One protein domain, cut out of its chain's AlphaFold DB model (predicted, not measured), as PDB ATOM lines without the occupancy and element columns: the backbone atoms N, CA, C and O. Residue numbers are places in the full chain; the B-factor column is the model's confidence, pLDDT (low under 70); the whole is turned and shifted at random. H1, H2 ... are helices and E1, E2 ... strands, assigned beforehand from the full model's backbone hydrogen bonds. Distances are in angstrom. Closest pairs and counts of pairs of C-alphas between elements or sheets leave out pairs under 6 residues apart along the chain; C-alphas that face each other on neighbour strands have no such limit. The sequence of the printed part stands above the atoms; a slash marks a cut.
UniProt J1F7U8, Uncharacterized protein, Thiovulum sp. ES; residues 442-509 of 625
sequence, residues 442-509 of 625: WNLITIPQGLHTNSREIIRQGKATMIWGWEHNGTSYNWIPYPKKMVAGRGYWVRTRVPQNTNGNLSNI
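What this domain is: This is residues 442 to 509 of the 625 residues of an uncharacterized protein of Thiovulum sp. ES (UniProt J1F7U8). What does the model look like? A strongly twisted sheet of four strands has one short helix, H1, over one face, and residues 483 to 487 pass over that face too. The hairpin of E2 and E3 reaches toward one end of the longest axis, and residues 500 to 505 stick out as a free loop at the other. What is it made of? The printed part has 68 residues, with E1, H1, E2, E3 and E4 in chain order, sheet order E1, E4, E2, E3, antiparallel throughout; the class is mostly strand, though named elements hold only 31 residues. It is compact, with a radius of gyration of the C-alphas of 11.8 A, and spans 41 by 22 by 18 A.

How they stand to each other: How do the strands pair? E2, residues 464 to 472, pairs over 464 to 468 with E4, residues 491 to 496, N 468 to O 493 at 2.8 A, and over 468 to 472 with E3, residues 477 to 481, N 471 to O 478 at 2.9 A. Edge strand E1, residues 442 to 446, neighbours E4, N 443 to O 494 at 2.8 A. Where is the helix? H1, residues 455 to 460, is on the sheet at a height of 8.4 A, over E2 and along it at 5 degrees on the local plane; the closest C-alphas, of Ile 458 and Ala 464, are 5.9 A apart. Both its O i to N i+4 pairs are within hydrogen-bond range. E1, H1 and E2 form a split strand-helix-strand unit, two strands running the same way with E4 between them, its crossover right-handed.

Where its parts are: Where does the sheet begin and end? E1 begins at C-alpha 442, (27.678, -18.683, -15.391), and E4 ends at C-alpha 496, (32.594, -17.724, -20.066). How long are the strands? E2 measures 21.5 A, E4 14.7 A, E1 13.2 A and E3 12.7 A from first to last C-alpha; H1 measures 8.5 A.

The domain as a whole: How far does it reach? The two C-alphas farthest apart, of Thr 475 and Gln 500, are 40.6 A apart. Is it continuous? The printed part has no cut, and no link is long. Where is confidence low? The pLDDT is under 70 at residues 448 to 452, 489 and 498 to 509.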
ATOM      1  N   TRP A 442      27.058 -17.752 -16.327       76.75
ATOM      2  CA  TRP A 442      27.678 -18.683 -15.391       76.75
ATOM      3  C   TRP A 442      27.460 -20.126 -15.842       76.75
ATOM      4  O   TRP A 442      26.331 -20.552 -16.058       76.75
ATOM      5  N   ASN A 443      28.553 -20.874 -15.962       75.75
ATOM      6  CA  ASN A 443      28.562 -22.280 -16.347       75.75
ATOM      7  C   ASN A 443      29.273 -23.087 -15.252       75.75
ATOM      8  O   ASN A 443      30.373 -22.718 -14.836       75.75
ATOM      9  N   LEU A 444      28.670 -24.187 -14.793       79.00
ATOM     10  CA  LEU A 444      29.329 -25.136 -13.893       79.00
ATOM     11  C   LEU A 444      30.129 -26.143 -14.726       79.00
ATOM     12  O   LEU A 444      29.555 -26.914 -15.496       79.00
ATOM     13  N   ILE A 445      31.450 -26.144 -14.565       77.50
ATOM     14  CA  ILE A 445      32.353 -27.085 -15.234       77.50
ATOM     15  C   ILE A 445      33.041 -27.981 -14.210       77.50
ATOM     16  O   ILE A 445      33.283 -27.563 -13.080       77.50
ATOM     17  N   THR A 446      33.419 -29.188 -14.613       77.56
ATOM     18  CA  THR A 446      34.380 -30.010 -13.872       77.56
ATOM     19  C   THR A 446      35.667 -30.143 -14.669       77.56
ATOM     20  O   THR A 446      35.646 -30.180 -15.899       77.56
ATOM     21  N   ILE A 447      36.804 -30.199 -13.973       75.06
ATOM     22  CA  ILE A 447      38.080 -30.514 -14.619       75.06
ATOM     23  C   ILE A 447      38.158 -32.040 -14.791       75.06
ATOM     24  O   ILE A 447      37.983 -32.752 -13.799       75.06
ATOM     25  N   PRO A 448      38.377 -32.580 -16.003       67.25
ATOM     26  CA  PRO A 448      38.501 -34.026 -16.178       67.25
ATOM     27  C   PRO A 448      39.756 -34.578 -15.487       67.25
ATOM     28  O   PRO A 448      40.715 -33.848 -15.231       67.25
ATOM     29  N   GLN A 449      39.762 -35.878 -15.182       64.25
ATOM     30  CA  GLN A 449      40.953 -36.549 -14.646       64.25
ATOM     31  C   GLN A 449      42.155 -36.406 -15.594       64.25
ATOM     32  O   GLN A 449      41.997 -36.383 -16.811       64.25
ATOM     33  N   GLY A 450      43.356 -36.261 -15.021       62.69
ATOM     34  CA  GLY A 450      44.611 -36.061 -15.762       62.69
ATOM     35  C   GLY A 450      44.851 -34.635 -16.278       62.69
ATOM     36  O   GLY A 450      45.924 -34.349 -16.801       62.69
ATOM     37  N   LEU A 451      43.889 -33.719 -16.119       63.66
ATOM     38  CA  LEU A 451      44.031 -32.322 -16.527       63.66
ATOM     39  C   LEU A 451      44.343 -31.418 -15.332       63.66
ATOM     40  O   LEU A 451      43.629 -31.405 -14.330       63.66
ATOM     41  N   HIS A 452      45.388 -30.603 -15.474       65.75
ATOM     42  CA  HIS A 452      45.738 -29.558 -14.514       65.75
ATOM     43  C   HIS A 452      45.569 -28.183 -15.163       65.75
ATOM     44  O   HIS A 452      46.149 -27.901 -16.213       65.75
ATOM     45  N   THR A 453      44.779 -27.312 -14.537       80.50
ATOM     46  CA  THR A 453      44.601 -25.918 -14.963       80.50
ATOM     47  C   THR A 453      44.431 -24.998 -13.749       80.50
ATOM     48  O   THR A 453      44.361 -25.450 -12.601       80.50
ATOM     49  N   ASN A 454      44.405 -23.693 -13.991       85.81
ATOM     50  CA  ASN A 454      44.133 -22.673 -12.989       85.81
ATOM     51  C   ASN A 454      43.305 -21.534 -13.592       85.81
ATOM     52  O   ASN A 454      43.232 -21.362 -14.811       85.81
ATOM     53  N   SER A 455      42.704 -20.721 -12.724       86.50
ATOM     54  CA  SER A 455      41.803 -19.655 -13.176       86.50
ATOM     55  C   SER A 455      42.500 -18.603 -14.029       86.50
ATOM     56  O   SER A 455      41.920 -18.081 -14.980       86.50
ATOM     57  N   ARG A 456      43.760 -18.300 -13.696       82.56
ATOM     58  CA  ARG A 456      44.566 -17.317 -14.422       82.56
ATOM     59  C   ARG A 456      44.728 -17.728 -15.881       82.56
ATOM     60  O   ARG A 456      44.653 -16.865 -16.746       82.56
ATOM     61  N   GLU A 457      44.902 -19.015 -16.152       80.94
ATOM     62  CA  GLU A 457      45.121 -19.521 -17.501       80.94
ATOM     63  C   GLU A 457      43.853 -19.493 -18.357       80.94
ATOM     64  O   GLU A 457      43.874 -18.990 -19.481       80.94
ATOM     65  N   ILE A 458      42.723 -19.933 -17.800       83.88
ATOM     66  CA  ILE A 458      41.418 -19.872 -18.479       83.88
ATOM     67  C   ILE A 458      41.065 -18.419 -18.848       83.88
ATOM     68  O   ILE A 458      40.585 -18.145 -19.953       83.88
ATOM     69  N   ILE A 459      41.358 -17.466 -17.961       83.06
ATOM     70  CA  ILE A 459      41.129 -16.035 -18.208       83.06
ATOM     71  C   ILE A 459      42.137 -15.472 -19.212       83.06
ATOM     72  O   ILE A 459      41.749 -14.731 -20.115       83.06
ATOM     73  N   ARG A 460      43.420 -15.842 -19.106       83.06
ATOM     74  CA  ARG A 460      44.478 -15.396 -20.028       83.06
ATOM     75  C   ARG A 460      44.186 -15.804 -21.470       83.06
ATOM     76  O   ARG A 460      44.423 -15.012 -22.376       83.06
ATOM     77  N   GLN A 461      43.643 -17.002 -21.681       80.50
ATOM     78  CA  GLN A 461      43.219 -17.469 -23.006       80.50
ATOM     79  C   GLN A 461      41.882 -16.867 -23.473       80.50
ATOM     80  O   GLN A 461      41.362 -17.247 -24.523       80.50
ATOM     81  N   GLY A 462      41.307 -15.939 -22.703       82.81
ATOM     82  CA  GLY A 462      40.055 -15.269 -23.034       82.81
ATOM     83  C   GLY A 462      38.841 -16.190 -22.993       82.81
ATOM     84  O   GLY A 462      37.828 -15.860 -23.598       82.81
ATOM     85  N   LYS A 463      38.926 -17.341 -22.316       82.56
ATOM     86  CA  LYS A 463      37.832 -18.319 -22.240       82.56
ATOM     87  C   LYS A 463      36.819 -17.984 -21.148       82.56
ATOM     88  O   LYS A 463      35.655 -18.370 -21.253       82.56
ATOM     89  N   ALA A 464      37.237 -17.229 -20.134       87.25
ATOM     90  CA  ALA A 464      36.389 -16.759 -19.047       87.25
ATOM     91  C   ALA A 464      36.707 -15.319 -18.640       87.25
ATOM     92  O   ALA A 464      37.836 -14.855 -18.787       87.25
ATOM     93  N   THR A 465      35.711 -14.627 -18.093       87.38
ATOM     94  CA  THR A 465      35.868 -13.327 -17.421       87.38
ATOM     95  C   THR A 465      35.969 -13.482 -15.906       87.38
ATOM     96  O   THR A 465      36.648 -12.695 -15.245       87.38
ATOM     97  N   MET A 466      35.322 -14.504 -15.344       86.50
ATOM     98  CA  MET A 466      35.304 -14.748 -13.905       86.50
ATOM     99  C   MET A 466      35.221 -16.236 -13.597       86.50
ATOM    100  O   MET A 466      34.559 -16.985 -14.312       86.50
ATOM    101  N   ILE A 467      35.904 -16.661 -12.535       89.50
ATOM    102  CA  ILE A 467      35.906 -18.049 -12.077       89.50
ATOM    103  C   ILE A 467      35.776 -18.055 -10.560       89.50
ATOM    104  O   ILE A 467      36.493 -17.312  -9.895       89.50
ATOM    105  N   TRP A 468      34.899 -18.898 -10.027       87.88
ATOM    106  CA  TRP A 468      34.817 -19.217  -8.606       87.88
ATOM    107  C   TRP A 468      34.993 -20.714  -8.402       87.88
ATOM    108  O   TRP A 468      34.508 -21.532  -9.189       87.88
ATOM    109  N   GLY A 469      35.695 -21.072  -7.338       87.69
ATOM    110  CA  GLY A 469      35.966 -22.461  -7.016       87.69
ATOM    111  C   GLY A 469      36.510 -22.629  -5.612       87.69
ATOM    112  O   GLY A 469      36.909 -21.664  -4.959       87.69
ATOM    113  N   TRP A 470      36.560 -23.881  -5.174       78.62
ATOM    114  CA  TRP A 470      37.224 -24.249  -3.932       78.62
ATOM    115  C   TRP A 470      38.740 -24.290  -4.137       78.62
ATOM    116  O   TRP A 470      39.230 -24.999  -5.020       78.62
ATOM    117  N   GLU A 471      39.476 -23.569  -3.293       84.50
ATOM    118  CA  GLU A 471      40.933 -23.655  -3.172       84.50
ATOM    119  C   GLU A 471      41.306 -24.175  -1.783       84.50
ATOM    120  O   GLU A 471      40.792 -23.689  -0.775       84.50
ATOM    121  N   HIS A 472      42.199 -25.166  -1.734       76.88
ATOM    122  CA  HIS A 472      42.784 -25.632  -0.481       76.88
ATOM    123  C   HIS A 472      43.853 -24.636  -0.023       76.88
ATOM    124  O   HIS A 472      44.770 -24.331  -0.787       76.88
ATOM    125  N   ASN A 473      43.754 -24.132   1.207       78.06
ATOM    126  CA  ASN A 473      44.743 -23.214   1.785       78.06
ATOM    127  C   ASN A 473      45.807 -23.924   2.649       78.06
ATOM    128  O   ASN A 473      46.583 -23.249   3.323       78.06
ATOM    129  N   GLY A 474      45.821 -25.262   2.648       76.44
ATOM    130  CA  GLY A 474      46.691 -26.104   3.475       76.44
ATOM    131  C   GLY A 474      45.996 -26.721   4.695       76.44
ATOM    132  O   GLY A 474      46.480 -27.724   5.207       76.44
ATOM    133  N   THR A 475      44.860 -26.176   5.141       70.81
ATOM    134  CA  THR A 475      44.086 -26.723   6.277       70.81
ATOM    135  C   THR A 475      42.602 -26.906   5.977       70.81
ATOM    136  O   THR A 475      41.941 -27.733   6.599       70.81
ATOM    137  N   SER A 476      42.050 -26.110   5.064       73.06
ATOM    138  CA  SER A 476      40.640 -26.135   4.693       73.06
ATOM    139  C   SER A 476      40.455 -25.716   3.238       73.06
ATOM    140  O   SER A 476      41.335 -25.122   2.608       73.06
ATOM    141  N   TYR A 477      39.283 -26.019   2.686       74.25
ATOM    142  CA  TYR A 477      38.863 -25.480   1.399       74.25
ATOM    143  C   TYR A 477      38.102 -24.175   1.610       74.25
ATOM    144  O   TYR A 477      37.144 -24.134   2.376       74.25
ATOM    145  N   ASN A 478      38.496 -23.131   0.883       76.06
ATOM    146  CA  ASN A 478      37.799 -21.849   0.863       76.06
ATOM    147  C   ASN A 478      37.201 -21.600  -0.522       76.06
ATOM    148  O   ASN A 478      37.845 -21.862  -1.541       76.06
ATOM    149  N   TRP A 479      35.971 -21.089  -0.558       84.81
ATOM    150  CA  TRP A 479      35.319 -20.677  -1.796       84.81
ATOM    151  C   TRP A 479      35.839 -19.299  -2.188       84.81
ATOM    152  O   TRP A 479      35.523 -18.308  -1.530       84.81
ATOM    153  N   ILE A 480      36.671 -19.236  -3.225       85.69
ATOM    154  CA  ILE A 480      37.359 -17.999  -3.594       85.69
ATOM    155  C   ILE A 480      37.152 -17.649  -5.066       85.69
ATOM    156  O   ILE A 480      36.977 -18.542  -5.908       85.69
ATOM    157  N   PRO A 481      37.204 -16.350  -5.404       88.38
ATOM    158  CA  PRO A 481      37.347 -15.945  -6.785       88.38
ATOM    159  C   PRO A 481      38.761 -16.296  -7.262       88.38
ATOM    160  O   PRO A 481      39.748 -16.094  -6.555       88.38
ATOM    161  N   TYR A 482      38.853 -16.788  -8.491       89.44
ATOM    162  CA  TYR A 482      40.100 -17.086  -9.190       89.44
ATOM    163  C   TYR A 482      41.023 -18.089  -8.470       89.44
ATOM    164  O   TYR A 482      42.195 -17.769  -8.246       89.44
ATOM    165  N   PRO A 483      40.560 -19.317  -8.154       87.94
ATOM    166  CA  PRO A 483      41.419 -20.339  -7.563       87.94
ATOM    167  C   PRO A 483      42.704 -20.541  -8.378       87.94
ATOM    168  O   PRO A 483      42.670 -20.694  -9.610       87.94
ATOM    169  N   LYS A 484      43.841 -20.543  -7.676       85.44
ATOM    170  CA  LYS A 484      45.191 -20.746  -8.220       85.44
ATOM    171  C   LYS A 484      45.401 -22.185  -8.671       85.44
ATOM    172  O   LYS A 484      46.287 -22.430  -9.484       85.44
ATOM    173  N   LYS A 485      44.593 -23.125  -8.174       82.69
ATOM    174  CA  LYS A 485      44.595 -24.534  -8.581       82.69
ATOM    175  C   LYS A 485      43.168 -25.027  -8.799       82.69
ATOM    176  O   LYS A 485      42.330 -24.921  -7.909       82.69
ATOM    177  N   MET A 486      42.910 -25.598  -9.973       83.88
ATOM    178  CA  MET A 486      41.660 -26.295 -10.272       83.88
ATOM    179  C   MET A 486      41.945 -27.800 -10.349       83.88
ATOM    180  O   MET A 486      42.825 -28.237 -11.089       83.88
ATOM    181  N   VAL A 487      41.255 -28.585  -9.524       78.44
ATOM    182  CA  VAL A 487      41.496 -30.009  -9.274       78.44
ATOM    183  C   VAL A 487      40.501 -30.844 -10.074       78.44
ATOM    184  O   VAL A 487      39.312 -30.522 -10.129       78.44
ATOM    185  N   ALA A 488      40.988 -31.931 -10.672       71.19
ATOM    186  CA  ALA A 488      40.153 -32.888 -11.382       71.19
ATOM    187  C   ALA A 488      38.999 -33.420 -10.511       71.19
ATOM    188  O   ALA A 488      39.154 -33.617  -9.308       71.19
ATOM    189  N   GLY A 489      37.835 -33.634 -11.124       64.12
ATOM    190  CA  GLY A 489      36.629 -34.132 -10.455       64.12
ATOM    191  C   GLY A 489      35.871 -33.094  -9.622       64.12
ATOM    192  O   GLY A 489      34.771 -33.390  -9.163       64.12
ATOM    193  N   ARG A 490      36.402 -31.872  -9.454       73.00
ATOM    194  CA  ARG A 490      35.733 -30.790  -8.710       73.00
ATOM    195  C   ARG A 490      34.994 -29.822  -9.627       73.00
ATOM    196  O   ARG A 490      35.426 -29.576 -10.753       73.00
ATOM    197  N   GLY A 491      33.890 -29.273  -9.117       77.25
ATOM    198  CA  GLY A 491      33.064 -28.277  -9.796       77.25
ATOM    199  C   GLY A 491      33.601 -26.850  -9.647       77.25
ATOM    200  O   GLY A 491      33.985 -26.431  -8.555       77.25
ATOM    201  N   TYR A 492      33.583 -26.097 -10.744       83.50
ATOM    202  CA  TYR A 492      34.007 -24.703 -10.838       83.50
ATOM    203  C   TYR A 492      32.953 -23.884 -11.573       83.50
ATOM    204  O   TYR A 492      32.471 -24.284 -12.632       83.50
ATOM    205  N   TRP A 493      32.629 -22.715 -11.032       81.00
ATOM    206  CA  TRP A 493      31.733 -21.762 -11.676       81.00
ATOM    207  C   TRP A 493      32.539 -20.841 -12.573       81.00
ATOM    208  O   TRP A 493      33.430 -20.141 -12.102       81.00
ATOM    209  N   VAL A 494      32.231 -20.833 -13.865       82.38
ATOM    210  CA  VAL A 494      32.976 -20.086 -14.878       82.38
ATOM    211  C   VAL A 494      32.018 -19.200 -15.660       82.38
ATOM    212  O   VAL A 494      31.109 -19.691 -16.329       82.38
ATOM    213  N   ARG A 495      32.237 -17.885 -15.607       84.19
ATOM    214  CA  ARG A 495      31.571 -16.927 -16.486       84.19
ATOM    215  C   ARG A 495      32.347 -16.858 -17.791       84.19
ATOM    216  O   ARG A 495      33.451 -16.311 -17.826       84.19
ATOM    217  N   THR A 496      31.828 -17.500 -18.832       80.75
ATOM    218  CA  THR A 496      32.594 -17.724 -20.066       80.75
ATOM    219  C   THR A 496      32.557 -16.518 -20.997       80.75
ATOM    220  O   THR A 496      31.659 -15.682 -20.931       80.75
ATOM    221  N   ARG A 497      33.560 -16.418 -21.874       73.69
ATOM    222  CA  ARG A 497      33.629 -15.410 -22.936       73.69
ATOM    223  C   ARG A 497      33.868 -16.100 -24.272       73.69
ATOM    224  O   ARG A 497      34.954 -16.025 -24.836       73.69
ATOM    225  N   VAL A 498      32.875 -16.844 -24.746       67.00
ATOM    226  CA  VAL A 498      32.981 -17.587 -26.006       67.00
ATOM    227  C   VAL A 498      32.351 -16.740 -27.118       67.00
ATOM    228  O   VAL A 498      31.148 -16.507 -27.074       67.00
ATOM    229  N   PRO A 499      33.119 -16.242 -28.109       56.09
ATOM    230  CA  PRO A 499      32.623 -15.243 -29.064       56.09
ATOM    231  C   PRO A 499      31.430 -15.681 -29.927       56.09
ATOM    232  O   PRO A 499      30.787 -14.823 -30.523       56.09
ATOM    233  N   GLN A 500      31.126 -16.979 -30.009       58.34
ATOM    234  CA  GLN A 500      29.969 -17.557 -30.700       58.34
ATOM    235  C   GLN A 500      29.586 -18.871 -29.994       58.34
ATOM    236  O   GLN A 500      30.457 -19.492 -29.392       58.34
ATOM    237  N   ASN A 501      28.320 -19.308 -30.048       54.34
ATOM    238  CA  ASN A 501      27.896 -20.629 -29.548       54.34
ATOM    239  C   ASN A 501      28.711 -21.731 -30.257       54.34
ATOM    240  O   ASN A 501      28.384 -22.117 -31.374       54.34
ATOM    241  N   THR A 502      29.789 -22.233 -29.648       50.31
ATOM    242  CA  THR A 502      30.715 -23.199 -30.275       50.31
ATOM    243  C   THR A 502      30.216 -24.647 -30.231       50.31
ATOM    244  O   THR A 502      31.029 -25.571 -30.217       50.31
ATOM    245  N   ASN A 503      28.902 -24.874 -30.149       55.00
ATOM    246  CA  ASN A 503      28.321 -26.194 -29.872       55.00
ATOM    247  C   ASN A 503      28.946 -26.882 -28.636       55.00
ATOM    248  O   ASN A 503      29.020 -28.095 -28.579       55.00
ATOM    249  N   GLY A 504      29.425 -26.111 -27.650       52.84
ATOM    250  CA  GLY A 504      29.536 -26.573 -26.261       52.84
ATOM    251  C   GLY A 504      30.632 -27.579 -25.879       52.84
ATOM    252  O   GLY A 504      30.532 -28.208 -24.830       52.84
ATOM    253  N   ASN A 505      31.695 -27.777 -26.656       61.41
ATOM    254  CA  ASN A 505      32.741 -28.707 -26.205       61.41
ATOM    255  C   ASN A 505      33.561 -28.146 -25.020       61.41
ATOM    256  O   ASN A 505      33.986 -26.990 -25.055       61.41
ATOM    257  N   LEU A 506      33.827 -28.963 -23.989       62.84
ATOM    258  CA  LEU A 506      34.560 -28.577 -22.763       62.84
ATOM    259  C   LEU A 506      35.977 -28.042 -23.063       62.84
ATOM    260  O   LEU A 506      36.485 -27.154 -22.372       62.84
ATOM    261  N   SER A 507      36.580 -28.523 -24.151       64.19
ATOM    262  CA  SER A 507      37.859 -28.048 -24.697       64.19
ATOM    263  C   SER A 507      37.844 -26.572 -25.118       64.19
ATOM    264  O   SER A 507      38.900 -25.953 -25.227       64.19
ATOM    265  N   ASN A 508      36.667 -25.968 -25.312       65.56
ATOM    266  CA  ASN A 508      36.550 -24.543 -25.609       65.56
ATOM    267  C   ASN A 508      36.739 -23.652 -24.377       65.56
ATOM    268  O   ASN A 508      36.993 -22.462 -24.561       65.56
ATOM    269  N   ILE A 509      36.618 -24.202 -23.164       65.31
ATOM    270  CA  ILE A 509      36.656 -23.464 -21.890       65.31
ATOM    271  C   ILE A 509      37.897 -23.829 -21.095       65.31
ATOM    272  O   ILE A 509      38.538 -22.952 -20.519       65.31
TER     273      ILE A 509